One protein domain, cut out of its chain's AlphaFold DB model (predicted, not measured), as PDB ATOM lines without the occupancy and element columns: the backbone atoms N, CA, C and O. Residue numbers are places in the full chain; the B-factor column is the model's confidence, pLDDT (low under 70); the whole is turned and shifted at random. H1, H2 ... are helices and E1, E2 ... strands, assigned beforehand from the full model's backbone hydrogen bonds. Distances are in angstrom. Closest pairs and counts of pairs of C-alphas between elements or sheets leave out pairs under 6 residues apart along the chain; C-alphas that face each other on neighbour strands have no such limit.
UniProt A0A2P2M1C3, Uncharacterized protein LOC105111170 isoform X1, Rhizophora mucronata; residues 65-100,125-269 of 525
ATOM      1  N   PRO A  65     243.851 228.588 244.837       80.00
ATOM      2  CA  PRO A  65     244.027 230.029 244.692       80.00
ATOM      3  C   PRO A  65     244.727 230.363 243.383       80.00
ATOM      4  O   PRO A  65     245.682 229.683 243.012       80.00
ATOM      5  N   MET A  66     244.232 231.406 242.713       77.81
ATOM      6  CA  MET A  66     244.679 231.796 241.372       77.81
ATOM      7  C   MET A  66     245.270 233.195 241.279       77.81
ATOM      8  O   MET A  66     246.117 233.424 240.425       77.81
ATOM      9  N   VAL A  67     244.789 234.126 242.106       75.19
ATOM     10  CA  VAL A  67     245.081 235.567 241.982       75.19
ATOM     11  C   VAL A  67     245.737 236.132 243.239       75.19
ATOM     12  O   VAL A  67     246.405 237.154 243.182       75.19
ATOM     13  N   ASP A  68     245.575 235.461 244.376       76.81
ATOM     14  CA  ASP A  68     246.159 235.890 245.642       76.81
ATOM     15  C   ASP A  68     246.639 234.664 246.436       76.81
ATOM     16  O   ASP A  68     245.843 234.023 247.145       76.81
ATOM     17  N   PRO A  69     247.912 234.268 246.259       85.44
ATOM     18  CA  PRO A  69     248.882 234.809 245.291       85.44
ATOM     19  C   PRO A  69     248.570 234.402 243.836       85.44
ATOM     20  O   PRO A  69     247.824 233.445 243.596       85.44
ATOM     21  N   ILE A  70     249.140 235.124 242.859       87.00
ATOM     22  CA  ILE A  70     248.983 234.818 241.428       87.00
ATOM     23  C   ILE A  70     249.685 233.498 241.103       87.00
ATOM     24  O   ILE A  70     250.863 233.322 241.416       87.00
ATOM     25  N   MET A  71     248.968 232.559 240.480       90.12
ATOM     26  CA  MET A  71     249.558 231.304 240.005       90.12
ATOM     27  C   MET A  71     250.422 231.557 238.769       90.12
ATOM     28  O   MET A  71     249.978 232.193 237.815       90.12
ATOM     29  N   THR A  72     251.636 231.015 238.764       93.00
ATOM     30  CA  THR A  72     252.602 231.192 237.669       93.00
ATOM     31  C   THR A  72     252.868 229.907 236.892       93.00
ATOM     32  O   THR A  72     253.215 229.968 235.710       93.00
ATOM     33  N   VAL A  73     252.697 228.744 237.526       93.50
ATOM     34  CA  VAL A  73     252.883 227.430 236.899       93.50
ATOM     35  C   VAL A  73     252.052 226.358 237.602       93.50
ATOM     36  O   VAL A  73     251.857 226.416 238.818       93.50
ATOM     37  N   ALA A  74     251.587 225.361 236.851       93.12
ATOM     38  CA  ALA A  74     250.867 224.211 237.381       93.12
ATOM     39  C   ALA A  74     251.341 222.892 236.762       93.12
ATOM     40  O   ALA A  74     251.691 222.835 235.585       93.12
ATOM     41  N   LYS A  75     251.303 221.815 237.551       93.31
ATOM     42  CA  LYS A  75     251.598 220.453 237.101       93.31
ATOM     43  C   LYS A  75     250.616 219.453 237.710       93.31
ATOM     44  O   LYS A  75     250.385 219.467 238.915       93.31
ATOM     45  N   LEU A  76     250.044 218.585 236.885       93.38
ATOM     46  CA  LEU A  76     249.293 217.406 237.305       93.38
ATOM     47  C   LEU A  76     250.205 216.187 237.168       93.38
ATOM     48  O   LEU A  76     250.931 216.079 236.186       93.38
ATOM     49  N   VAL A  77     250.175 215.294 238.154       93.00
ATOM     50  CA  VAL A  77     251.011 214.090 238.174       93.00
ATOM     51  C   VAL A  77     250.198 212.895 238.649       93.00
ATOM     52  O   VAL A  77     249.498 213.000 239.663       93.00
ATOM     53  N   ALA A  78     250.310 211.760 237.957       91.00
ATOM     54  CA  ALA A  78     249.784 210.487 238.426       91.00
ATOM     55  C   ALA A  78     250.813 209.791 239.320       91.00
ATOM     56  O   ALA A  78     252.030 209.856 239.125       91.00
ATOM     57  N   LEU A  79     250.308 209.122 240.347       91.00
ATOM     58  CA  LEU A  79     251.102 208.304 241.242       91.00
ATOM     59  C   LEU A  79     250.953 206.832 240.852       91.00
ATOM     60  O   LEU A  79     249.842 206.400 240.545       91.00
ATOM     61  N   PRO A  80     252.042 206.044 240.909       85.00
ATOM     62  CA  PRO A  80     251.975 204.612 240.657       85.00
ATOM     63  C   PRO A  80     250.916 203.932 241.548       85.00
ATOM     64  O   PRO A  80     250.955 204.112 242.776       85.00
ATOM     65  N   PRO A  81     249.989 203.139 240.976       78.25
ATOM     66  CA  PRO A  81     248.955 202.450 241.741       78.25
ATOM     67  C   PRO A  81     249.556 201.562 242.835       78.25
ATOM     68  O   PRO A  81     250.493 200.805 242.594       78.25
ATOM     69  N   GLY A  82     249.034 201.665 244.060       69.75
ATOM     70  CA  GLY A  82     249.512 200.875 245.203       69.75
ATOM     71  C   GLY A  82     250.931 201.212 245.694       69.75
ATOM     72  O   GLY A  82     251.424 200.551 246.610       69.75
ATOM     73  N   GLY A  83     251.582 202.233 245.126       77.75
ATOM     74  CA  GLY A  83     252.926 202.655 245.508       77.75
ATOM     75  C   GLY A  83     253.007 203.268 246.911       77.75
ATOM     76  O   GLY A  83     252.033 203.794 247.453       77.75
ATOM     77  N   ASN A  84     254.208 203.255 247.496       83.56
ATOM     78  CA  ASN A  84     254.467 203.873 248.805       83.56
ATOM     79  C   ASN A  84     254.205 205.386 248.801       83.56
ATOM     80  O   ASN A  84     253.777 205.937 249.811       83.56
ATOM     81  N   SER A  85     254.411 206.052 247.661       86.25
ATOM     82  CA  SER A  85     254.211 207.495 247.512       86.25
ATOM     83  C   SER A  85     252.773 207.930 247.795       86.25
ATOM     84  O   SER A  85     252.547 208.897 248.520       86.25
ATOM     85  N   SER A  86     251.806 207.166 247.290       87.00
ATOM     86  CA  SER A  86     250.381 207.354 247.561       87.00
ATOM     87  C   SER A  86     250.061 207.300 249.060       87.00
ATOM     88  O   SER A  86     249.360 208.172 249.578       87.00
ATOM     89  N   LYS A  87     250.617 206.309 249.770       87.19
ATOM     90  CA  LYS A  87     250.394 206.111 251.209       87.19
ATOM     91  C   LYS A  87     250.963 207.261 252.033       87.19
ATOM     92  O   LYS A  87     250.240 207.837 252.836       87.19
ATOM     93  N   VAL A  88     252.211 207.652 251.766       88.56
ATOM     94  CA  VAL A  88     252.874 208.764 252.468       88.56
ATOM     95  C   VAL A  88     252.087 210.066 252.302       88.56
ATOM     96  O   VAL A  88     251.799 210.751 253.280       88.56
ATOM     97  N   LEU A  89     251.672 210.407 251.077       89.62
ATOM     98  CA  LEU A  89     250.896 211.631 250.853       89.62
ATOM     99  C   LEU A  89     249.496 211.566 251.477       89.62
ATOM    100  O   LEU A  89     248.987 212.590 251.936       89.62
ATOM    101  N   HIS A  90     248.878 210.384 251.519       86.12
ATOM    102  CA  HIS A  90     247.614 210.179 252.220       86.12
ATOM    103  C   HIS A  90     247.761 210.379 253.739       86.12
ATOM    104  O   HIS A  90     246.954 211.079 254.357       86.12
ATOM    105  N   GLU A  91     248.809 209.823 254.345       85.75
ATOM    106  CA  GLU A  91     249.125 210.005 255.768       85.75
ATOM    107  C   GLU A  91     249.343 211.483 256.103       85.75
ATOM    108  O   GLU A  91     248.750 211.999 257.047       85.75
ATOM    109  N   VAL A  92     250.088 212.215 255.274       84.88
ATOM    110  CA  VAL A  92     250.279 213.663 255.448       84.88
ATOM    111  C   VAL A  92     248.952 214.419 255.336       84.88
ATOM    112  O   VAL A  92     248.645 215.282 256.164       84.88
ATOM    113  N   ALA A  93     248.134 214.093 254.332       81.06
ATOM    114  CA  ALA A  93     246.842 214.741 254.125       81.06
ATOM    115  C   ALA A  93     245.873 214.502 255.298       81.06
ATOM    116  O   ALA A  93     245.118 215.401 255.676       81.06
ATOM    117  N   THR A  94     245.894 213.308 255.896       75.94
ATOM    118  CA  THR A  94     245.060 212.955 257.058       75.94
ATOM    119  C   THR A  94     245.593 213.544 258.362       75.94
ATOM    120  O   THR A  94     244.820 214.136 259.114       75.94
ATOM    121  N   ALA A  95     246.906 213.490 258.602       73.75
ATOM    122  CA  ALA A  95     247.543 214.123 259.754       73.75
ATOM    123  C   ALA A  95     247.247 215.626 259.801       73.75
ATOM    124  O   ALA A  95     246.942 216.161 260.862       73.75
ATOM    125  N   ARG A  96     247.231 216.307 258.649       65.19
ATOM    126  CA  ARG A  96     246.868 217.727 258.572       65.19
ATOM    127  C   ARG A  96     245.405 217.994 258.917       65.19
ATOM    128  O   ARG A  96     245.128 218.978 259.596       65.19
ATOM    129  N   LYS A  97     244.473 217.131 258.495       59.91
ATOM    130  CA  LYS A  97     243.060 217.237 258.908       59.91
ATOM    131  C   LYS A  97     242.907 217.129 260.431       59.91
ATOM    132  O   LYS A  97     242.045 217.798 260.986       59.91
ATOM    133  N   ASN A  98     243.764 216.342 261.083       49.94
ATOM    134  CA  ASN A  98     243.727 216.109 262.528       49.94
ATOM    135  C   ASN A  98     244.546 217.140 263.338       49.94
ATOM    136  O   ASN A  98     244.182 217.458 264.463       49.94
ATOM    137  N   GLY A  99     245.640 217.669 262.777       39.09
ATOM    138  CA  GLY A  99     246.541 218.642 263.414       39.09
ATOM    139  C   GLY A  99     246.150 220.108 263.192       39.09
ATOM    140  O   GLY A  99     246.548 220.976 263.964       39.09
ATOM    141  N   ALA A 100     245.321 220.396 262.185       34.25
ATOM    142  CA  ALA A 100     244.720 221.708 261.955       34.25
ATOM    143  C   ALA A 100     243.370 221.867 262.675       34.25
ATOM    144  O   ALA A 100     242.404 222.376 262.109       34.25
ATOM    145  N   HIS A 125     240.150 202.796 252.249       54.12
ATOM    146  CA  HIS A 125     241.468 202.689 251.628       54.12
ATOM    147  C   HIS A 125     241.735 203.825 250.628       54.12
ATOM    148  O   HIS A 125     242.373 203.598 249.604       54.12
ATOM    149  N   ALA A 126     241.214 205.031 250.874       65.56
ATOM    150  CA  ALA A 126     241.407 206.171 249.982       65.56
ATOM    151  C   ALA A 126     242.905 206.466 249.789       65.56
ATOM    152  O   ALA A 126     243.584 206.965 250.676       65.56
ATOM    153  N   THR A 127     243.430 206.153 248.613       81.50
ATOM    154  CA  THR A 127     244.808 206.444 248.217       81.50
ATOM    155  C   THR A 127     244.904 207.790 247.505       81.50
ATOM    156  O   THR A 127     243.922 208.279 246.944       81.50
ATOM    157  N   VAL A 128     246.089 208.409 247.509       88.50
ATOM    158  CA  VAL A 128     246.370 209.528 246.601       88.50
ATOM    159  C   VAL A 128     246.849 208.922 245.287       88.50
ATOM    160  O   VAL A 128     247.920 208.332 245.229       88.50
ATOM    161  N   GLU A 129     246.052 209.037 244.234       90.31
ATOM    162  CA  GLU A 129     246.395 208.564 242.887       90.31
ATOM    163  C   GLU A 129     246.895 209.700 242.002       90.31
ATOM    164  O   GLU A 129     247.655 209.475 241.067       90.31
ATOM    165  N   ARG A 130     246.468 210.935 242.281       91.56
ATOM    166  CA  ARG A 130     246.833 212.115 241.496       91.56
ATOM    167  C   ARG A 130     247.160 213.289 242.394       91.56
ATOM    168  O   ARG A 130     246.460 213.552 243.375       91.56
ATOM    169  N   VAL A 131     248.197 214.028 242.019       93.81
ATOM    170  CA  VAL A 131     248.640 215.237 242.711       93.81
ATOM    171  C   VAL A 131     248.606 216.403 241.742       93.81
ATOM    172  O   VAL A 131     249.181 216.343 240.658       93.81
ATOM    173  N   TYR A 132     247.940 217.475 242.149       93.94
ATOM    174  CA  TYR A 132     248.030 218.767 241.489       93.94
ATOM    175  C   TYR A 132     249.023 219.639 242.258       93.94
ATOM    176  O   TYR A 132     248.910 219.779 243.476       93.94
ATOM    177  N   VAL A 133     250.009 220.202 241.567       95.62
ATOM    178  CA  VAL A 133     251.066 221.053 242.120       95.62
ATOM    179  C   VAL A 133     250.964 222.422 241.465       95.62
ATOM    180  O   VAL A 133     250.906 222.505 240.241       95.62
ATOM    181  N   ALA A 134     250.972 223.494 242.253       94.88
ATOM    182  CA  ALA A 134     250.980 224.856 241.727       94.88
ATOM    183  C   ALA A 134     252.057 225.716 242.376       94.88
ATOM    184  O   ALA A 134     252.235 225.680 243.595       94.88
ATOM    185  N   GLY A 135     252.739 226.495 241.541       95.56
ATOM    186  CA  GLY A 135     253.720 227.500 241.916       95.56
ATOM    187  C   GLY A 135     253.161 228.902 241.719       95.56
ATOM    188  O   GLY A 135     252.301 229.127 240.862       95.56
ATOM    189  N   TYR A 136     253.648 229.826 242.538       94.44
ATOM    190  CA  TYR A 136     253.069 231.153 242.688       94.44
ATOM    191  C   TYR A 136     254.095 232.280 242.533       94.44
ATOM    192  O   TYR A 136     255.310 232.073 242.616       94.44
ATOM    193  N   GLU A 137     253.586 233.492 242.319       93.12
ATOM    194  CA  GLU A 137     254.371 234.722 242.176       93.12
ATOM    195  C   GLU A 137     255.164 235.072 243.444       93.12
ATOM    196  O   GLU A 137     256.279 235.572 243.356       93.12
ATOM    197  N   ASP A 138     254.644 234.724 244.621       91.69
ATOM    198  CA  ASP A 138     255.320 234.908 245.914       91.69
ATOM    199  C   ASP A 138     256.395 233.842 246.207       91.69
ATOM    200  O   ASP A 138     256.916 233.746 247.322       91.69
ATOM    201  N   GLY A 139     256.687 232.980 245.229       93.50
ATOM    202  CA  GLY A 139     257.618 231.871 245.372       93.50
ATOM    203  C   GLY A 139     257.063 230.697 246.183       93.50
ATOM    204  O   GLY A 139     257.796 229.728 246.390       93.50
ATOM    205  N   SER A 140     255.813 230.727 246.656       93.50
ATOM    206  CA  SER A 140     255.213 229.588 247.358       93.50
ATOM    207  C   SER A 140     254.827 228.463 246.396       93.50
ATOM    208  O   SER A 140     254.624 228.670 245.196       93.50
ATOM    209  N   VAL A 141     254.728 227.243 246.929       95.62
ATOM    210  CA  VAL A 141     254.233 226.073 246.191       95.62
ATOM    211  C   VAL A 141     253.200 225.332 247.022       95.62
ATOM    212  O   VAL A 141     253.318 225.222 248.241       95.62
ATOM    213  N   ARG A 142     252.156 224.821 246.376       93.81
ATOM    214  CA  ARG A 142     251.068 224.098 247.042       93.81
ATOM    215  C   ARG A 142     250.764 222.807 246.302       93.81
ATOM    216  O   ARG A 142     250.864 222.752 245.078       93.81
ATOM    217  N   LEU A 143     250.435 221.769 247.065       94.31
ATOM    218  CA  LEU A 143     250.132 220.435 246.549       94.31
ATOM    219  C   LEU A 143     248.740 220.027 247.016       94.31
ATOM    220  O   LEU A 143     248.450 220.122 248.208       94.31
ATOM    221  N   TRP A 144     247.912 219.521 246.108       91.56
ATOM    222  CA  TRP A 144     246.580 218.998 246.395       91.56
ATOM    223  C   TRP A 144     246.453 217.561 245.913       91.56
ATOM    224  O   TRP A 144     246.964 217.196 244.858       91.56
ATOM    225  N   ASN A 145     245.695 216.767 246.659       89.38
ATOM    226  CA  ASN A 145     245.158 215.510 246.177       89.38
ATOM    227  C   ASN A 145     244.095 215.823 245.115       89.38
ATOM    228  O   ASN A 145     243.081 216.451 245.427       89.38
ATOM    229  N   ALA A 146     244.344 215.383 243.885       89.88
ATOM    230  CA  ALA A 146     243.482 215.540 242.716       89.88
ATOM    231  C   ALA A 146     242.889 214.194 242.249       89.88
ATOM    232  O   ALA A 146     242.480 214.045 241.099       89.88
ATOM    233  N   THR A 147     242.856 213.194 243.139       87.25
ATOM    234  CA  THR A 147     242.250 211.874 242.880       87.25
ATOM    235  C   THR A 147     240.741 211.979 242.661       87.25
ATOM    236  O   THR A 147     240.171 211.233 241.871       87.25
ATOM    237  N   TYR A 148     240.094 212.944 243.316       81.19
ATOM    238  CA  TYR A 148     238.659 213.198 243.209       81.19
ATOM    239  C   TYR A 148     238.387 214.591 242.635       81.19
ATOM    240  O   TYR A 148     239.284 215.423 242.529       81.19
ATOM    241  N   LEU A 149     237.122 214.850 242.293       72.88
ATOM    242  CA  LEU A 149     236.682 216.126 241.715       72.88
ATOM    243  C   LEU A 149     236.944 217.328 242.633       72.88
ATOM    244  O   LEU A 149     237.196 218.427 242.149       72.88
ATOM    245  N   VAL A 150     236.877 217.126 243.952       77.38
ATOM    246  CA  VAL A 150     237.186 218.166 244.936       77.38
ATOM    247  C   VAL A 150     238.627 217.994 245.388       77.38
ATOM    248  O   VAL A 150     238.969 216.996 246.025       77.38
ATOM    249  N   LEU A 151     239.458 218.984 245.071       83.88
ATOM    250  CA  LEU A 151     240.863 218.991 245.450       83.88
ATOM    251  C   LEU A 151     240.991 219.167 246.964       83.88
ATOM    252  O   LEU A 151     240.340 220.029 247.554       83.88
ATOM    253  N   SER A 152     241.864 218.385 247.598       83.81
ATOM    254  CA  SER A 152     242.164 218.542 249.025       83.81
ATOM    255  C   SER A 152     243.637 218.847 249.245       83.81
ATOM    256  O   SER A 152     244.498 218.098 248.789       83.81
ATOM    257  N   LEU A 153     243.929 219.927 249.963       86.12
ATOM    258  CA  LEU A 153     245.292 220.393 250.202       86.12
ATOM    259  C   LEU A 153     246.128 219.375 250.999       86.12
ATOM    260  O   LEU A 153     245.699 218.900 252.049       86.12
ATOM    261  N   ILE A 154     247.340 219.100 250.515       89.19
ATOM    262  CA  ILE A 154     248.355 218.254 251.154       89.19
ATOM    263  C   ILE A 154     249.420 219.162 251.786       89.19
ATOM    264  O   ILE A 154     249.488 219.288 253.010       89.19
ATOM    265  N   TYR A 155     250.183 219.896 250.966       89.69
ATOM    266  CA  TYR A 155     251.283 220.762 251.412       89.69
ATOM    267  C   TYR A 155     251.064 222.233 251.053       89.69
ATOM    268  O   TYR A 155     250.527 222.556 249.995       89.69
ATOM    269  N   ILE A 156     251.542 223.116 251.936       90.19
ATOM    270  CA  ILE A 156     251.891 224.503 251.602       90.19
ATOM    271  C   ILE A 156     253.384 224.626 251.888       90.19
ATOM    272  O   ILE A 156     253.803 224.466 253.030       90.19
ATOM    273  N   LEU A 157     254.169 224.861 250.848       91.00
ATOM    274  CA  LEU A 157     255.601 225.096 250.922       91.00
ATOM    275  C   LEU A 157     255.801 226.608 250.847       91.00
ATOM    276  O   LEU A 157     255.818 227.199 249.765       91.00
ATOM    277  N   GLU A 158     255.843 227.241 252.018       84.94
ATOM    278  CA  GLU A 158     256.035 228.684 252.121       84.94
ATOM    279  C   GLU A 158     257.474 229.086 251.809       84.94
ATOM    280  O   GLU A 158     258.436 228.343 252.021       84.94
ATOM    281  N   CYS A 159     257.614 230.319 251.338       71.25
ATOM    282  CA  CYS A 159     258.896 230.916 251.039       71.25
ATOM    283  C   CYS A 159     259.457 231.684 252.247       71.25
ATOM    284  O   CYS A 159     259.643 232.899 252.193       71.25
ATOM    285  N   LYS A 160     259.677 230.988 253.366       65.62
ATOM    286  CA  LYS A 160     260.253 231.580 254.581       65.62
ATOM    287  C   LYS A 160     261.220 230.598 255.228       65.62
ATOM    288  O   LYS A 160     260.801 229.556 255.718       65.62
ATOM    289  N   MET A 161     262.502 230.943 255.237       64.44
ATOM    290  CA  MET A 161     263.484 230.327 256.127       64.44
ATOM    291  C   MET A 161     263.884 231.385 257.139       64.44
ATOM    292  O   MET A 161     264.405 232.429 256.761       64.44
ATOM    293  N   GLN A 162     263.585 231.146 258.415       56.34
ATOM    294  CA  GLN A 162     263.663 232.177 259.454       56.34
ATOM    295  C   GLN A 162     265.102 232.641 259.747       56.34
ATOM    296  O   GLN A 162     265.278 233.674 260.381       56.34
ATOM    297  N   ASN A 163     266.113 231.939 259.217       57.81
ATOM    298  CA  ASN A 163     267.523 232.126 259.565       57.81
ATOM    299  C   ASN A 163     268.485 232.152 258.358       57.81
ATOM    300  O   ASN A 163     269.697 232.201 258.551       57.81
ATOM    301  N   LEU A 164     267.978 232.106 257.119       66.75
ATOM    302  CA  LEU A 164     268.814 232.029 255.918       66.75
ATOM    303  C   LEU A 164     268.276 232.964 254.830       66.75
ATOM    304  O   LEU A 164     267.312 232.639 254.135       66.75
ATOM    305  N   ASP A 165     268.900 234.135 254.703       68.56
ATOM    306  CA  ASP A 165     268.569 235.101 253.655       68.56
ATOM    307  C   ASP A 165     269.226 234.677 252.337       68.56
ATOM    308  O   ASP A 165     270.382 234.991 252.050       68.56
ATOM    309  N   ILE A 166     268.499 233.880 251.553       77.94
ATOM    310  CA  ILE A 166     268.915 233.523 250.199       77.94
ATOM    311  C   ILE A 166     268.277 234.518 249.236       77.94
ATOM    312  O   ILE A 166     267.053 234.563 249.080       77.94
ATOM    313  N   ALA A 167     269.115 235.279 248.535       80.31
ATOM    314  CA  ALA A 167     268.655 236.205 247.512       80.31
ATOM    315  C   ALA A 167     267.723 235.500 246.511       80.31
ATOM    316  O   ALA A 167     268.016 234.412 246.014       80.31
ATOM    317  N   SER A 168     266.601 236.144 246.189       82.69
ATOM    318  CA  SER A 168     265.593 235.629 245.252       82.69
ATOM    319  C   SER A 168     264.887 234.332 245.665       82.69
ATOM    320  O   SER A 168     264.217 233.738 244.824       82.69
ATOM    321  N   PHE A 169     264.964 233.886 246.924       85.69
ATOM    322  CA  PHE A 169     264.239 232.688 247.377       85.69
ATOM    323  C   PHE A 169     262.723 232.795 247.117       85.69
ATOM    324  O   PHE A 169     262.108 231.827 246.664       85.69
ATOM    325  N   SER A 170     262.159 233.995 247.317       89.81
ATOM    326  CA  SER A 170     260.745 234.357 247.108       89.81
ATOM    327  C   SER A 170     260.405 234.852 245.713       89.81
ATOM    328  O   SER A 170     259.307 235.359 245.493       89.81
ATOM    329  N   ALA A 171     261.322 234.714 244.756       94.19
ATOM    330  CA  ALA A 171     261.021 235.087 243.386       94.19
ATOM    331  C   ALA A 171     259.941 234.163 242.780       94.19
ATOM    332  O   ALA A 171     259.883 232.976 243.133       94.19
ATOM    333  N   PRO A 172     259.141 234.676 241.825       95.94
ATOM    334  CA  PRO A 172     258.105 233.922 241.132       95.94
ATOM    335  C   PRO A 172     258.571 232.555 240.637       95.94
ATOM    336  O   PRO A 172     259.610 232.434 239.978       95.94
ATOM    337  N   VAL A 173     257.780 231.518 240.923       97.06
ATOM    338  CA  VAL A 173     258.061 230.163 240.436       97.06
ATOM    339  C   VAL A 173     257.918 230.139 238.913       97.06
ATOM    340  O   VAL A 173     256.897 230.565 238.379       97.06
ATOM    341  N   SER A 174     258.926 229.641 238.200       96.12
ATOM    342  CA  SER A 174     258.949 229.589 236.735       96.12
ATOM    343  C   SER A 174     258.747 228.179 236.180       96.12
ATOM    344  O   SER A 174     258.245 228.053 235.063       96.12
ATOM    345  N   ASN A 175     259.120 227.136 236.933       96.56
ATOM    346  CA  ASN A 175     258.902 225.741 236.551       96.56
ATOM    347  C   ASN A 175     258.868 224.801 237.777       96.56
ATOM    348  O   ASN A 175     259.414 225.122 238.836       96.56
ATOM    349  N   LEU A 176     258.237 223.635 237.629       96.62
ATOM    350  CA  LEU A 176     258.058 222.609 238.654       96.62
ATOM    351  C   LEU A 176     258.309 221.217 238.073       96.62
ATOM    352  O   LEU A 176     257.790 220.887 237.012       96.62
ATOM    353  N   GLU A 177     259.004 220.367 238.826       96.50
ATOM    354  CA  GLU A 177     259.164 218.953 238.488       96.50
ATOM    355  C   GLU A 177     258.983 218.081 239.728       96.50
ATOM    356  O   GLU A 177     259.604 218.329 240.759       96.50
ATOM    357  N   PHE A 178     258.134 217.058 239.642       95.69
ATOM    358  CA  PHE A 178     257.798 216.186 240.765       95.69
ATOM    359  C   PHE A 178     258.112 214.734 240.413       95.69
ATOM    360  O   PHE A 178     257.574 214.184 239.455       95.69
ATOM    361  N   CYS A 179     258.961 214.095 241.215       94.50
ATOM    362  CA  CYS A 179     259.285 212.685 241.075       94.50
ATOM    363  C   CYS A 179     258.376 211.841 241.974       94.50
ATOM    364  O   CYS A 179     258.587 211.761 243.185       94.50
ATOM    365  N   SER A 180     257.408 211.145 241.377       92.00
ATOM    366  CA  SER A 180     256.470 210.266 242.093       92.00
ATOM    367  C   SER A 180     257.130 209.068 242.785       92.00
ATOM    368  O   SER A 180     256.568 208.539 243.743       92.00
ATOM    369  N   HIS A 181     258.328 208.666 242.346       89.06
ATOM    370  CA  HIS A 181     259.079 207.544 242.916       89.06
ATOM    371  C   HIS A 181     259.797 207.913 244.217       89.06
ATOM    372  O   HIS A 181     259.740 207.160 245.185       89.06
ATOM    373  N   SER A 182     260.471 209.067 244.247       90.50
ATOM    374  CA  SER A 182     261.231 209.530 245.418       90.50
ATOM    375  C   SER A 182     260.490 210.560 246.268       90.50
ATOM    376  O   SER A 182     261.017 210.970 247.297       90.50
ATOM    377  N   LEU A 183     259.289 210.986 245.849       92.75
ATOM    378  CA  LEU A 183     258.542 212.093 246.455       92.75
ATOM    379  C   LEU A 183     259.378 213.380 246.563       92.75
ATOM    380  O   LEU A 183     259.250 214.155 247.510       92.75
ATOM    381  N   ARG A 184     260.244 213.617 245.573       94.00
ATOM    382  CA  ARG A 184     261.038 214.843 245.468       94.00
ATOM    383  C   ARG A 184     260.350 215.848 244.566       94.00
ATOM    384  O   ARG A 184     259.842 215.490 243.506       94.00
ATOM    385  N   LEU A 185     260.394 217.108 244.965       96.44
ATOM    386  CA  LEU A 185     259.885 218.228 244.190       96.44
ATOM    387  C   LEU A 185     261.016 219.225 243.942       96.44
ATOM    388  O   LEU A 185     261.596 219.749 244.890       96.44
ATOM    389  N   ALA A 186     261.301 219.497 242.674       97.38
ATOM    390  CA  ALA A 186     262.170 220.582 242.249       97.38
ATOM    391  C   ALA A 186     261.321 221.799 241.870       97.38
ATOM    392  O   ALA A 186     260.361 221.692 241.104       97.38
ATOM    393  N   VAL A 187     261.687 222.959 242.408       97.69
ATOM    394  CA  VAL A 187     260.992 224.231 242.202       97.69
ATOM    395  C   VAL A 187     261.988 225.245 241.666       97.69
ATOM    396  O   VAL A 187     262.867 225.687 242.401       97.69
ATOM    397  N   GLY A 188     261.846 225.611 240.396       97.50
ATOM    398  CA  GLY A 188     262.666 226.629 239.749       97.50
ATOM    399  C   GLY A 188     261.978 227.988 239.732       97.50
ATOM    400  O   GLY A 188     260.755 228.054 239.614       97.50
ATOM    401  N   ASN A 189     262.744 229.072 239.835       96.69
ATOM    402  CA  ASN A 189     262.219 230.433 239.766       96.69
ATOM    403  C   ASN A 189     262.810 231.268 238.618       96.69
ATOM    404  O   ASN A 189     263.737 230.862 237.907       96.69
ATOM    405  N   ILE A 190     262.261 232.474 238.458       96.44
ATOM    406  CA  ILE A 190     262.670 233.430 237.419       96.44
ATOM    407  C   ILE A 190     264.097 233.981 237.589       96.44
ATOM    408  O   ILE A 190     264.602 234.637 236.692       96.44
ATOM    409  N   HIS A 191     264.784 233.722 238.699       95.56
ATOM    410  CA  HIS A 191     266.168 234.164 238.899       95.56
ATOM    411  C   HIS A 191     267.171 233.007 238.859       95.56
ATOM    412  O   HIS A 191     268.334 233.196 239.201       95.56
ATOM    413  N   GLY A 192     266.754 231.819 238.414       95.44
ATOM    414  CA  GLY A 192     267.657 230.681 238.231       95.44
ATOM    415  C   GLY A 192     267.938 229.867 239.487       95.44
ATOM    416  O   GLY A 192     268.808 228.996 239.467       95.44
ATOM    417  N   LEU A 193     267.193 230.113 240.564       95.44
ATOM    418  CA  LEU A 193     267.309 229.366 241.807       95.44
ATOM    419  C   LEU A 193     266.372 228.149 241.787       95.44
ATOM    420  O   LEU A 193     265.181 228.262 241.484       95.44
ATOM    421  N   VAL A 194     266.924 226.983 242.126       96.75
ATOM    422  CA  VAL A 194     266.218 225.701 242.253       96.75
ATOM    423  C   VAL A 194     266.133 225.323 243.729       96.75
ATOM    424  O   VAL A 194     267.155 225.225 244.403       96.75
ATOM    425  N   ARG A 195     264.928 225.052 244.231       95.00
ATOM    426  CA  ARG A 195     264.693 224.477 245.566       95.00
ATOM    427  C   ARG A 195     264.305 223.018 245.430       95.00
ATOM    428  O   ARG A 195     263.437 222.693 244.621       95.00
ATOM    429  N   ILE A 196     264.923 222.156 246.227       94.69
ATOM    430  CA  ILE A 196     264.613 220.728 246.280       94.69
ATOM    431  C   ILE A 196     263.907 220.437 247.593       94.69
ATOM    432  O   ILE A 196     264.476 220.640 248.664       94.69
ATOM    433  N   TYR A 197     262.682 219.935 247.497       93.50
ATOM    434  CA  TYR A 197     261.904 219.474 248.635       93.50
ATOM    435  C   TYR A 197     261.831 217.952 248.644       93.50
ATOM    436  O   TYR A 197     261.544 217.337 247.615       93.50
ATOM    437  N   ASN A 198     262.052 217.351 249.809       91.12
ATOM    438  CA  ASN A 198     261.844 215.928 250.034       91.12
ATOM    439  C   ASN A 198     260.547 215.717 250.823       91.12
ATOM    440  O   ASN A 198     260.449 216.123 251.977       91.12
ATOM    441  N   LEU A 199     259.550 215.099 250.192       90.38
ATOM    442  CA  LEU A 199     258.201 214.927 250.735       90.38
ATOM    443  C   LEU A 199     257.950 213.492 251.222       90.38
ATOM    444  O   LEU A 199     256.811 213.116 251.483       90.38
ATOM    445  N   ASN A 200     258.998 212.672 251.326       83.06
ATOM    446  CA  ASN A 200     258.897 211.244 251.622       83.06
ATOM    447  C   ASN A 200     258.565 210.892 253.092       83.06
ATOM    448  O   ASN A 200     258.597 209.716 253.442       83.06
ATOM    449  N   GLY A 201     258.238 211.868 253.947       64.38
ATOM    450  CA  GLY A 201     257.778 211.663 255.332       64.38
ATOM    451  C   GLY A 201     258.819 211.090 256.308       64.38
ATOM    452  O   GLY A 201     258.620 211.161 257.518       64.38
ATOM    453  N   SER A 202     259.942 210.558 255.820       55.47
ATOM    454  CA  SER A 202     261.045 210.067 256.645       55.47
ATOM    455  C   SER A 202     261.879 211.254 257.121       55.47
ATOM    456  O   SER A 202     262.628 211.793 256.316       55.47
ATOM    457  N   SER A 203     261.701 211.662 258.384       54.78
ATOM    458  CA  SER A 203     262.468 212.679 259.136       54.78
ATOM    459  C   SER A 203     262.982 213.863 258.309       54.78
ATOM    460  O   SER A 203     263.950 213.738 257.553       54.78
ATOM    461  N   HIS A 204     262.384 215.036 258.498       64.06
ATOM    462  CA  HIS A 204     262.877 216.265 257.890       64.06
ATOM    463  C   HIS A 204     264.383 216.436 258.134       64.06
ATOM    464  O   HIS A 204     264.912 216.140 259.210       64.06
ATOM    465  N   GLY A 205     265.088 216.884 257.097       66.44
ATOM    466  CA  GLY A 205     266.525 217.073 257.183       66.44
ATOM    467  C   GLY A 205     266.847 218.176 258.183       66.44
ATOM    468  O   GLY A 205     266.263 219.258 258.128       66.44
ATOM    469  N   LYS A 206     267.824 217.921 259.058       76.56
ATOM    470  CA  LYS A 206     268.434 218.965 259.895       76.56
ATOM    471  C   LYS A 206     269.409 219.845 259.117       76.56
ATOM    472  O   LYS A 206     269.906 220.816 259.663       76.56
ATOM    473  N   ASN A 207     269.700 219.502 257.862       82.25
ATOM    474  CA  ASN A 207     270.697 220.178 257.046       82.25
ATOM    475  C   ASN A 207     270.093 220.609 255.711       82.25
ATOM    476  O   ASN A 207     269.336 219.858 255.093       82.25
ATOM    477  N   ILE A 208     270.504 221.784 255.247       87.25
ATOM    478  CA  ILE A 208     270.178 222.328 253.931       87.25
ATOM    479  C   ILE A 208     271.484 222.505 253.164       87.25
ATOM    480  O   ILE A 208     272.405 223.173 253.632       87.25
ATOM    481  N   CYS A 209     271.575 221.903 251.982       89.88
ATOM    482  CA  CYS A 209     272.714 222.097 251.091       89.88
ATOM    483  C   CYS A 209     272.489 223.331 250.209       89.88
ATOM    484  O   CYS A 209     271.466 223.434 249.535       89.88
ATOM    485  N   ILE A 210     273.437 224.262 250.200       90.50
ATOM    486  CA  ILE A 210     273.443 225.425 249.318       90.50
ATOM    487  C   ILE A 210     274.546 225.234 248.287       90.50
ATOM    488  O   ILE A 210     275.728 225.164 248.622       90.50
ATOM    489  N   LEU A 211     274.145 225.175 247.023       90.81
ATOM    490  CA  LEU A 211     275.034 225.034 245.881       90.81
ATOM    491  C   LEU A 211     275.006 226.322 245.077       90.81
ATOM    492  O   LEU A 211     273.973 226.699 244.527       90.81
ATOM    493  N   THR A 212     276.147 226.983 244.978       89.00
ATOM    494  CA  THR A 212     276.360 228.071 244.026       89.00
ATOM    495  C   THR A 212     277.463 227.689 243.050       89.00
ATOM    496  O   THR A 212     278.132 226.675 243.233       89.00
ATOM    497  N   GLU A 213     277.682 228.499 242.017       80.31
ATOM    498  CA  GLU A 213     278.776 228.275 241.060       80.31
ATOM    499  C   GLU A 213     280.151 228.144 241.742       80.31
ATOM    500  O   GLU A 213     281.007 227.393 241.287       80.31
ATOM    501  N   THR A 214     280.358 228.842 242.863       76.81
ATOM    502  CA  THR A 214     281.664 228.926 243.536       76.81
ATOM    503  C   THR A 214     281.727 228.190 244.871       76.81
ATOM    504  O   THR A 214     282.813 228.039 245.430       76.81
ATOM    505  N   LYS A 215     280.586 227.758 245.419       81.88
ATOM    506  CA  LYS A 215     280.495 227.267 246.799       81.88
ATOM    507  C   LYS A 215     279.534 226.096 246.927       81.88
ATOM    508  O   LYS A 215     278.447 226.115 246.357       81.88
ATOM    509  N   ASN A 216     279.913 225.137 247.763       85.69
ATOM    510  CA  ASN A 216     279.038 224.092 248.274       85.69
ATOM    511  C   ASN A 216     279.066 224.161 249.804       85.69
ATOM    512  O   ASN A 216     280.077 223.823 250.420       85.69
ATOM    513  N   GLU A 217     277.988 224.661 250.400       86.81
ATOM    514  CA  GLU A 217     277.891 224.907 251.836       86.81
ATOM    515  C   GLU A 217     276.734 224.093 252.420       86.81
ATOM    516  O   GLU A 217     275.608 224.134 251.925       86.81
ATOM    517  N   VAL A 218     276.991 223.357 253.499       86.12
ATOM    518  CA  VAL A 218     275.953 222.626 254.232       86.12
ATOM    519  C   VAL A 218     275.621 223.413 255.491       86.12
ATOM    520  O   VAL A 218     276.480 223.606 256.348       86.12
ATOM    521  N   HIS A 219     274.377 223.866 255.589       83.19
ATOM    522  CA  HIS A 219     273.881 224.638 256.720       83.19
ATOM    523  C   HIS A 219     273.049 223.741 257.626       83.19
ATOM    524  O   HIS A 219     272.017 223.218 257.201       83.19
ATOM    525  N   SER A 220     273.495 223.573 258.868       81.62
ATOM    526  CA  SER A 220     272.707 222.916 259.908       81.62
ATOM    527  C   SER A 220     271.642 223.876 260.427       81.62
ATOM    528  O   SER A 220     271.926 225.034 260.737       81.62
ATOM    529  N   LEU A 221     270.418 223.387 260.519       76.75
ATOM    530  CA  LEU A 221     269.277 224.103 261.054       76.75
ATOM    531  C   LEU A 221     269.330 224.068 262.599       76.75
ATOM    532  O   LEU A 221     269.845 223.092 263.159       76.75
ATOM    533  N   PRO A 222     268.856 225.116 263.301       75.25
ATOM    534  CA  PRO A 222     268.801 225.145 264.761       75.25
ATOM    535  C   PRO A 222     268.133 223.910 265.380       75.25
ATOM    536  O   PRO A 222     267.289 223.257 264.766       75.25
ATOM    537  N   GLU A 223     268.490 223.592 266.627       68.06
ATOM    538  CA  GLU A 223     267.898 222.456 267.337       68.06
ATOM    539  C   GLU A 223     266.367 222.584 267.429       68.06
ATOM    540  O   GLU A 223     265.840 223.555 267.964       68.06
ATOM    541  N   GLY A 224     265.656 221.578 266.908       64.19
ATOM    542  CA  GLY A 224     264.191 221.524 266.888       64.19
ATOM    543  C   GLY A 224     263.541 222.112 265.631       64.19
ATOM    544  O   GLY A 224     262.345 221.909 265.433       64.19
ATOM    545  N   GLU A 225     264.304 222.785 264.765       69.69
ATOM    546  CA  GLU A 225     263.836 223.181 263.440       69.69
ATOM    547  C   GLU A 225     264.086 222.051 262.427       69.69
ATOM    548  O   GLU A 225     265.136 221.404 262.398       69.69
ATOM    549  N   GLU A 226     263.096 221.817 261.573       72.75
ATOM    550  CA  GLU A 226     263.069 220.741 260.590       72.75
ATOM    551  C   GLU A 226     262.536 221.304 259.264       72.75
ATOM    552  O   GLU A 226     261.513 221.988 259.237       72.75
ATOM    553  N   SER A 227     263.235 221.050 258.153       82.38
ATOM    554  CA  SER A 227     262.864 221.587 256.837       82.38
ATOM    555  C   SER A 227     262.578 220.477 255.832       82.38
ATOM    556  O   SER A 227     263.302 219.487 255.725       82.38
ATOM    557  N   LEU A 228     261.517 220.659 255.040       87.62
ATOM    558  CA  LEU A 228     261.278 219.855 253.835       87.62
ATOM    559  C   LEU A 228     262.266 220.195 252.716       87.62
ATOM    560  O   LEU A 228     262.479 219.377 251.826       87.62
ATOM    561  N   CYS A 229     262.831 221.404 252.725       89.94
ATOM    562  CA  CYS A 229     263.780 221.849 251.714       89.94
ATOM    563  C   CYS A 229     265.163 221.283 252.037       89.94
ATOM    564  O   CYS A 229     265.789 221.703 253.005       89.94
ATOM    565  N   SER A 230     265.641 220.353 251.216       89.69
ATOM    566  CA  SER A 230     266.929 219.682 251.402       89.69
ATOM    567  C   SER A 230     268.081 220.387 250.690       89.69
ATOM    568  O   SER A 230     269.230 220.262 251.112       89.69
ATOM    569  N   ALA A 231     267.802 221.100 249.595       91.56
ATOM    570  CA  ALA A 231     268.835 221.805 248.844       91.56
ATOM    571  C   ALA A 231     268.319 223.071 248.153       91.56
ATOM    572  O   ALA A 231     267.166 223.130 247.719       91.56
ATOM    573  N   VAL A 232     269.208 224.051 248.012       93.25
ATOM    574  CA  VAL A 232     269.016 225.280 247.244       93.25
ATOM    575  C   VAL A 232     270.189 225.438 246.286       93.25
ATOM    576  O   VAL A 232     271.336 225.496 246.714       93.25
ATOM    577  N   ILE A 233     269.909 225.490 244.987       94.62
ATOM    578  CA  ILE A 233     270.923 225.579 243.934       94.62
ATOM    579  C   ILE A 233     270.764 226.898 243.177       94.62
ATOM    580  O   ILE A 233     269.666 227.213 242.729       94.62
ATOM    581  N   SER A 234     271.850 227.649 243.004       93.75
ATOM    582  CA  SER A 234     271.906 228.920 242.275       93.75
ATOM    583  C   SER A 234     273.211 229.018 241.475       93.75
ATOM    584  O   SER A 234     274.241 229.463 241.979       93.75
ATOM    585  N   LEU A 235     273.187 228.540 240.228       93.06
ATOM    586  CA  LEU A 235     274.375 228.468 239.357       93.06
ATOM    587  C   LEU A 235     274.486 229.651 238.391       93.06
ATOM    588  O   LEU A 235     275.573 230.013 237.964       93.06
ATOM    589  N   VAL A 236     273.353 230.235 238.008       92.12
ATOM    590  CA  VAL A 236     273.274 231.357 237.073       92.12
ATOM    591  C   VAL A 236     272.016 232.163 237.357       92.12
ATOM    592  O   VAL A 236     270.948 231.593 237.554       92.12
ATOM    593  N   CYS A 237     272.120 233.490 237.270       92.94
ATOM    594  CA  CYS A 237     270.965 234.384 237.276       92.94
ATOM    595  C   CYS A 237     270.244 234.357 235.911       92.94
ATOM    596  O   CYS A 237     270.461 235.214 235.055       92.94
ATOM    597  N   SER A 238     269.448 233.316 235.658       94.31
ATOM    598  CA  SER A 238     268.657 233.155 234.428       94.31
ATOM    599  C   SER A 238     267.410 232.313 234.708       94.31
ATOM    600  O   SER A 238     267.547 231.280 235.360       94.31
ATOM    601  N   PRO A 239     266.213 232.684 234.212       96.06
ATOM    602  CA  PRO A 239     264.987 231.940 234.494       96.06
ATOM    603  C   PRO A 239     265.074 230.453 234.144       96.06
ATOM    604  O   PRO A 239     265.544 230.073 233.064       96.06
ATOM    605  N   ILE A 240     264.560 229.607 235.036       97.44
ATOM    606  CA  ILE A 240     264.473 228.164 234.793       97.44
ATOM    607  C   ILE A 240     263.297 227.880 233.863       97.44
ATOM    608  O   ILE A 240     262.156 228.234 234.171       97.44
ATOM    609  N   HIS A 241     263.585 227.221 232.742       94.94
ATOM    610  CA  HIS A 241     262.618 226.888 231.696       94.94
ATOM    611  C   HIS A 241     262.350 225.395 231.561       94.94
ATOM    612  O   HIS A 241     261.254 225.034 231.144       94.94
ATOM    613  N   ALA A 242     263.277 224.530 231.974       95.75
ATOM    614  CA  ALA A 242     263.070 223.087 231.984       95.75
ATOM    615  C   ALA A 242     263.629 222.463 233.266       95.75
ATOM    616  O   ALA A 242     264.719 222.817 233.715       95.75
ATOM    617  N   LEU A 243     262.887 221.519 233.836       97.00
ATOM    618  CA  LEU A 243     263.313 220.675 234.948       97.00
ATOM    619  C   LEU A 243     262.924 219.240 234.609       97.00
ATOM    620  O   LEU A 243     261.815 219.012 234.141       97.00
ATOM    621  N   GLN A 244     263.826 218.287 234.822       95.81
ATOM    622  CA  GLN A 244     263.533 216.877 234.576       95.81
ATOM    623  C   GLN A 244     264.283 216.001 235.576       95.81
ATOM    624  O   GLN A 244     265.515 215.952 235.571       95.81
ATOM    625  N   PHE A 245     263.542 215.277 236.417       94.88
ATOM    626  CA  PHE A 245     264.121 214.201 237.212       94.88
ATOM    627  C   PHE A 245     264.372 212.972 236.335       94.88
ATOM    628  O   PHE A 245     263.579 212.640 235.449       94.88
ATOM    629  N   ALA A 246     265.456 212.266 236.633       91.44
ATOM    630  CA  ALA A 246     265.802 210.977 236.050       91.44
ATOM    631  C   ALA A 246     266.267 210.002 237.138       91.44
ATOM    632  O   ALA A 246     266.503 210.396 238.285       91.44
ATOM    633  N   ASN A 247     266.384 208.718 236.783       88.75
ATOM    634  CA  ASN A 247     266.866 207.659 237.678       88.75
ATOM    635  C   ASN A 247     266.136 207.659 239.031       88.75
ATOM    636  O   ASN A 247     266.749 207.727 240.093       88.75
ATOM    637  N   SER A 248     264.800 207.674 238.976       88.12
ATOM    638  CA  SER A 248     263.917 207.726 240.154       88.12
ATOM    639  C   SER A 248     264.165 208.930 241.078       88.12
ATOM    640  O   SER A 248     263.894 208.878 242.277       88.12
ATOM    641  N   GLY A 249     264.657 210.038 240.518       89.75
ATOM    642  CA  GLY A 249     264.949 211.280 241.233       89.75
ATOM    643  C   GLY A 249     266.383 211.388 241.747       89.75
ATOM    644  O   GLY A 249     266.667 212.325 242.488       89.75
ATOM    645  N   ALA A 250     267.275 210.462 241.376       91.62
ATOM    646  CA  ALA A 250     268.700 210.518 241.702       91.62
ATOM    647  C   ALA A 250     269.463 211.570 240.883       91.62
ATOM    648  O   ALA A 250     270.449 212.107 241.369       91.62
ATOM    649  N   LYS A 251     268.998 211.899 239.672       93.62
ATOM    650  CA  LYS A 251     269.553 212.983 238.849       93.62
ATOM    651  C   LYS A 251     268.479 214.029 238.570       93.62
ATOM    652  O   LYS A 251     267.322 213.671 238.338       93.62
ATOM    653  N   LEU A 252     268.868 215.300 238.548       96.25
ATOM    654  CA  LEU A 252     268.020 216.410 238.114       96.25
ATOM    655  C   LEU A 252     268.724 217.192 237.011       96.25
ATOM    656  O   LEU A 252     269.847 217.654 237.197       96.25
ATOM    657  N   VAL A 253     268.046 217.375 235.883       96.00
ATOM    658  CA  VAL A 253     268.498 218.273 234.820       96.00
ATOM    659  C   VAL A 253     267.761 219.601 234.922       96.00
ATOM    660  O   VAL A 253     266.540 219.623 235.083       96.00
ATOM    661  N   VAL A 254     268.504 220.699 234.798       96.94
ATOM    662  CA  VAL A 254     268.012 222.076 234.868       96.94
ATOM    663  C   VAL A 254     268.372 222.803 233.576       96.94
ATOM    664  O   VAL A 254     269.549 222.968 233.266       96.94
ATOM    665  N   GLY A 255     267.363 223.241 232.823       95.88
ATOM    666  CA  GLY A 255     267.510 224.049 231.613       95.88
ATOM    667  C   GLY A 255     267.151 225.513 231.855       95.88
ATOM    668  O   GLY A 255     266.085 225.819 232.398       95.88
ATOM    669  N   PHE A 256     268.035 226.415 231.430       95.38
ATOM    670  CA  PHE A 256     267.932 227.855 231.671       95.38
ATOM    671  C   PHE A 256     267.509 228.633 230.414       95.38
ATOM    672  O   PHE A 256     267.689 228.181 229.278       95.38
ATOM    673  N   GLU A 257     266.988 229.848 230.610       94.75
ATOM    674  CA  GLU A 257     266.618 230.756 229.514       94.75
ATOM    675  C   GLU A 257     267.812 231.170 228.653       94.75
ATOM    676  O   GLU A 257     267.696 231.276 227.437       94.75
ATOM    677  N   CYS A 258     268.981 231.341 229.267       92.62
ATOM    678  CA  CYS A 258     270.221 231.665 228.563       92.62
ATOM    679  C   CYS A 258     270.766 230.513 227.697       92.62
ATOM    680  O   CYS A 258     271.861 230.613 227.151       92.62
ATOM    681  N   GLY A 259     270.048 229.392 227.590       91.31
ATOM    682  CA  GLY A 259     270.494 228.244 226.812       91.31
ATOM    683  C   GLY A 259     271.572 227.412 227.504       91.31
ATOM    684  O   GLY A 259     272.202 226.592 226.850       91.31
ATOM    685  N   ARG A 260     271.825 227.617 228.800       91.75
ATOM    686  CA  ARG A 260     272.688 226.740 229.605       91.75
ATOM    687  C   ARG A 260     271.899 225.570 230.180       91.75
ATOM    688  O   ARG A 260     270.680 225.657 230.341       91.75
ATOM    689  N   VAL A 261     272.609 224.499 230.525       93.12
ATOM    690  CA  VAL A 261     272.077 223.339 231.238       93.12
ATOM    691  C   VAL A 261     273.011 222.933 232.369       93.12
ATOM    692  O   VAL A 261     274.228 222.896 232.198       93.12
ATOM    693  N   ALA A 262     272.422 222.611 233.517       94.06
ATOM    694  CA  ALA A 262     273.097 221.948 234.623       94.06
ATOM    695  C   ALA A 262     272.515 220.550 234.823       94.06
ATOM    696  O   ALA A 262     271.302 220.360 234.728       94.06
ATOM    697  N   VAL A 263     273.371 219.589 235.148       94.62
ATOM    698  CA  VAL A 263     272.953 218.274 235.630       94.62
ATOM    699  C   VAL A 263     273.467 218.108 237.044       94.62
ATOM    700  O   VAL A 263     274.637 218.356 237.330       94.62
ATOM    701  N   LEU A 264     272.565 217.720 237.934       94.62
ATOM    702  CA  LEU A 264     272.797 217.655 239.362       94.62
ATOM    703  C   LEU A 264     272.608 216.220 239.855       94.62
ATOM    704  O   LEU A 264     271.633 215.555 239.490       94.62
ATOM    705  N   ASP A 265     273.505 215.771 240.726       92.19
ATOM    706  CA  ASP A 265     273.309 214.571 241.534       92.19
ATOM    707  C   ASP A 265     272.466 214.940 242.755       92.19
ATOM    708  O   ASP A 265     272.780 215.875 243.485       92.19
ATOM    709  N   MET A 266     271.366 214.224 242.956       91.81
ATOM    710  CA  MET A 266     270.422 214.415 244.056       91.81
ATOM    711  C   MET A 266     270.574 213.344 245.147       91.81
ATOM    712  O   MET A 266     269.804 213.333 246.110       91.81
ATOM    713  N   THR A 267     271.483 212.382 244.990       87.69
ATOM    714  CA  THR A 267     271.848 211.432 246.054       87.69
ATOM    715  C   THR A 267     272.781 212.102 247.057       87.69
ATOM    716  O   THR A 267     272.528 212.052 248.258       87.69
ATOM    717  N   SER A 268     273.769 212.831 246.541       84.81
ATOM    718  CA  SER A 268     274.599 213.788 247.260       84.81
ATOM    719  C   SER A 268     274.542 215.112 246.494       84.81
ATOM    720  O   SER A 268     275.274 215.236 245.508       84.81
ATOM    721  N   PRO A 269     273.668 216.068 246.893       84.75
ATOM    722  CA  PRO A 269     273.444 217.331 246.190       84.75
ATOM    723  C   PRO A 269     274.750 217.958 245.695       84.75
ATOM    724  O   PRO A 269     275.528 218.510 246.468       84.75
TER     725      PRO A 269
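Overview. This is residues 65 to 100 and 125 to 269 of the 525 residues of the protein "Uncharacterized protein LOC105111170 isoform X1" of Rhizophora mucronata (UniProt A0A2P2M1C3). Three twisted sheets stand in a row, partly face to face, like three blades of an open propeller: E1 to E4 on one side, the largest sheet in the middle, and E11 to E13 on the other side. They come closest where the first strands E1, E5 and E11 line up; the hairpin E8 and E9 carries the middle sheet out beyond the other two, and the one helix, H1, packs across E3 and E4. The printed part has 181 residues, with one named helix and thirteen named strands in the order E1, H1, then E2 to E13. The middle sheet is mixed, in the order E5, E6, E7, E10, E8, E9; the sheets E1, E2, E3, E4 and E11, E12, E13 are antiparallel, and the class is mostly strand. The whole is compact, with a radius of gyration of the C-alphas of 15.8 A and spans of 49 by 37 by 35 A.

Arrangement. E1, residues 71 to 78, is an edge strand, antiparallel to E2, residues 130 to 136, with N 75 and O 133 2.8 A apart. E2 forms a hairpin with E3, residues 141 to 145, with N 134 and O 142 2.9 A apart. E3 forms a hairpin with E4, residues 152 to 157, with N 143 and O 155 3.0 A apart; E2, E3 and E4 are a meander, each strand the antiparallel neighbour of the one before. H1, residues 84 to 99, is on this twisted sheet at a height of 9.4 A, in two layers with it, and runs across the strands, at 81 degrees to E3 on the local plane. Its closest C-alphas to E4 are those of Ala 93 and Ile 154, 4.8 A apart, and every O i to N i+4 pair in H1 is within hydrogen-bond range. E5, E6 and E7, residues 173 to 179, 184 to 189 and 193 to 198, are a second meander, with N 186 and O 177 2.8 A apart and N 187 and O 195 2.8 A apart. E7 is antiparallel to E10, residues 229 to 234, with N 194 and O 233 2.8 A apart. E10 is parallel to E8, residues 207 to 212, with N 211 and O 232 2.8 A apart. E8 and E9, residues 216 to 220, are a hairpin, with N 210 and O 217 2.8 A apart. E11, E12 and E13, residues 240 to 246, 251 to 256 and 261 to 265, are a third meander, with N 253 and O 244 2.9 A apart and N 254 and O 262 2.8 A apart. The three sheets are a stack, face to face in turn. The closest C-alphas of E1 and E5 are those of Thr 72 and Val 173, 6.2 A apart; those of E5 and E11 are Glu 177 and Leu 243, 5.7 A apart. E1 and E11 are apart.

Along the chain. E1 begins at C-alpha 71, at (249.558, 231.304, 240.005), and is 20.9 A long. H1 measures 22.2 A, E2 20.1 A, E5 17.5 A and E11 17.3 A from first to last C-alpha. E9 begins at C-alpha 216, at (279.038, 224.092, 248.274). E13 ends at C-alpha 265, at (273.309, 214.571, 241.534).

Size, cuts and confidence. The C-alphas of His 125 and Thr 214, the two farthest apart, are 48.7 A apart. Residues 101 to 124 are not printed, and C-alphas 100 and 125 are 21.9 A apart across this cut. The link E4 to E5, residues 158 to 172, is long. The model's mean pLDDT over the printed residues is 85.9; residue 82 and residues 96 to 100, 125 to 126, 160 to 165, 201 to 205 and 223 to 225 are under 70.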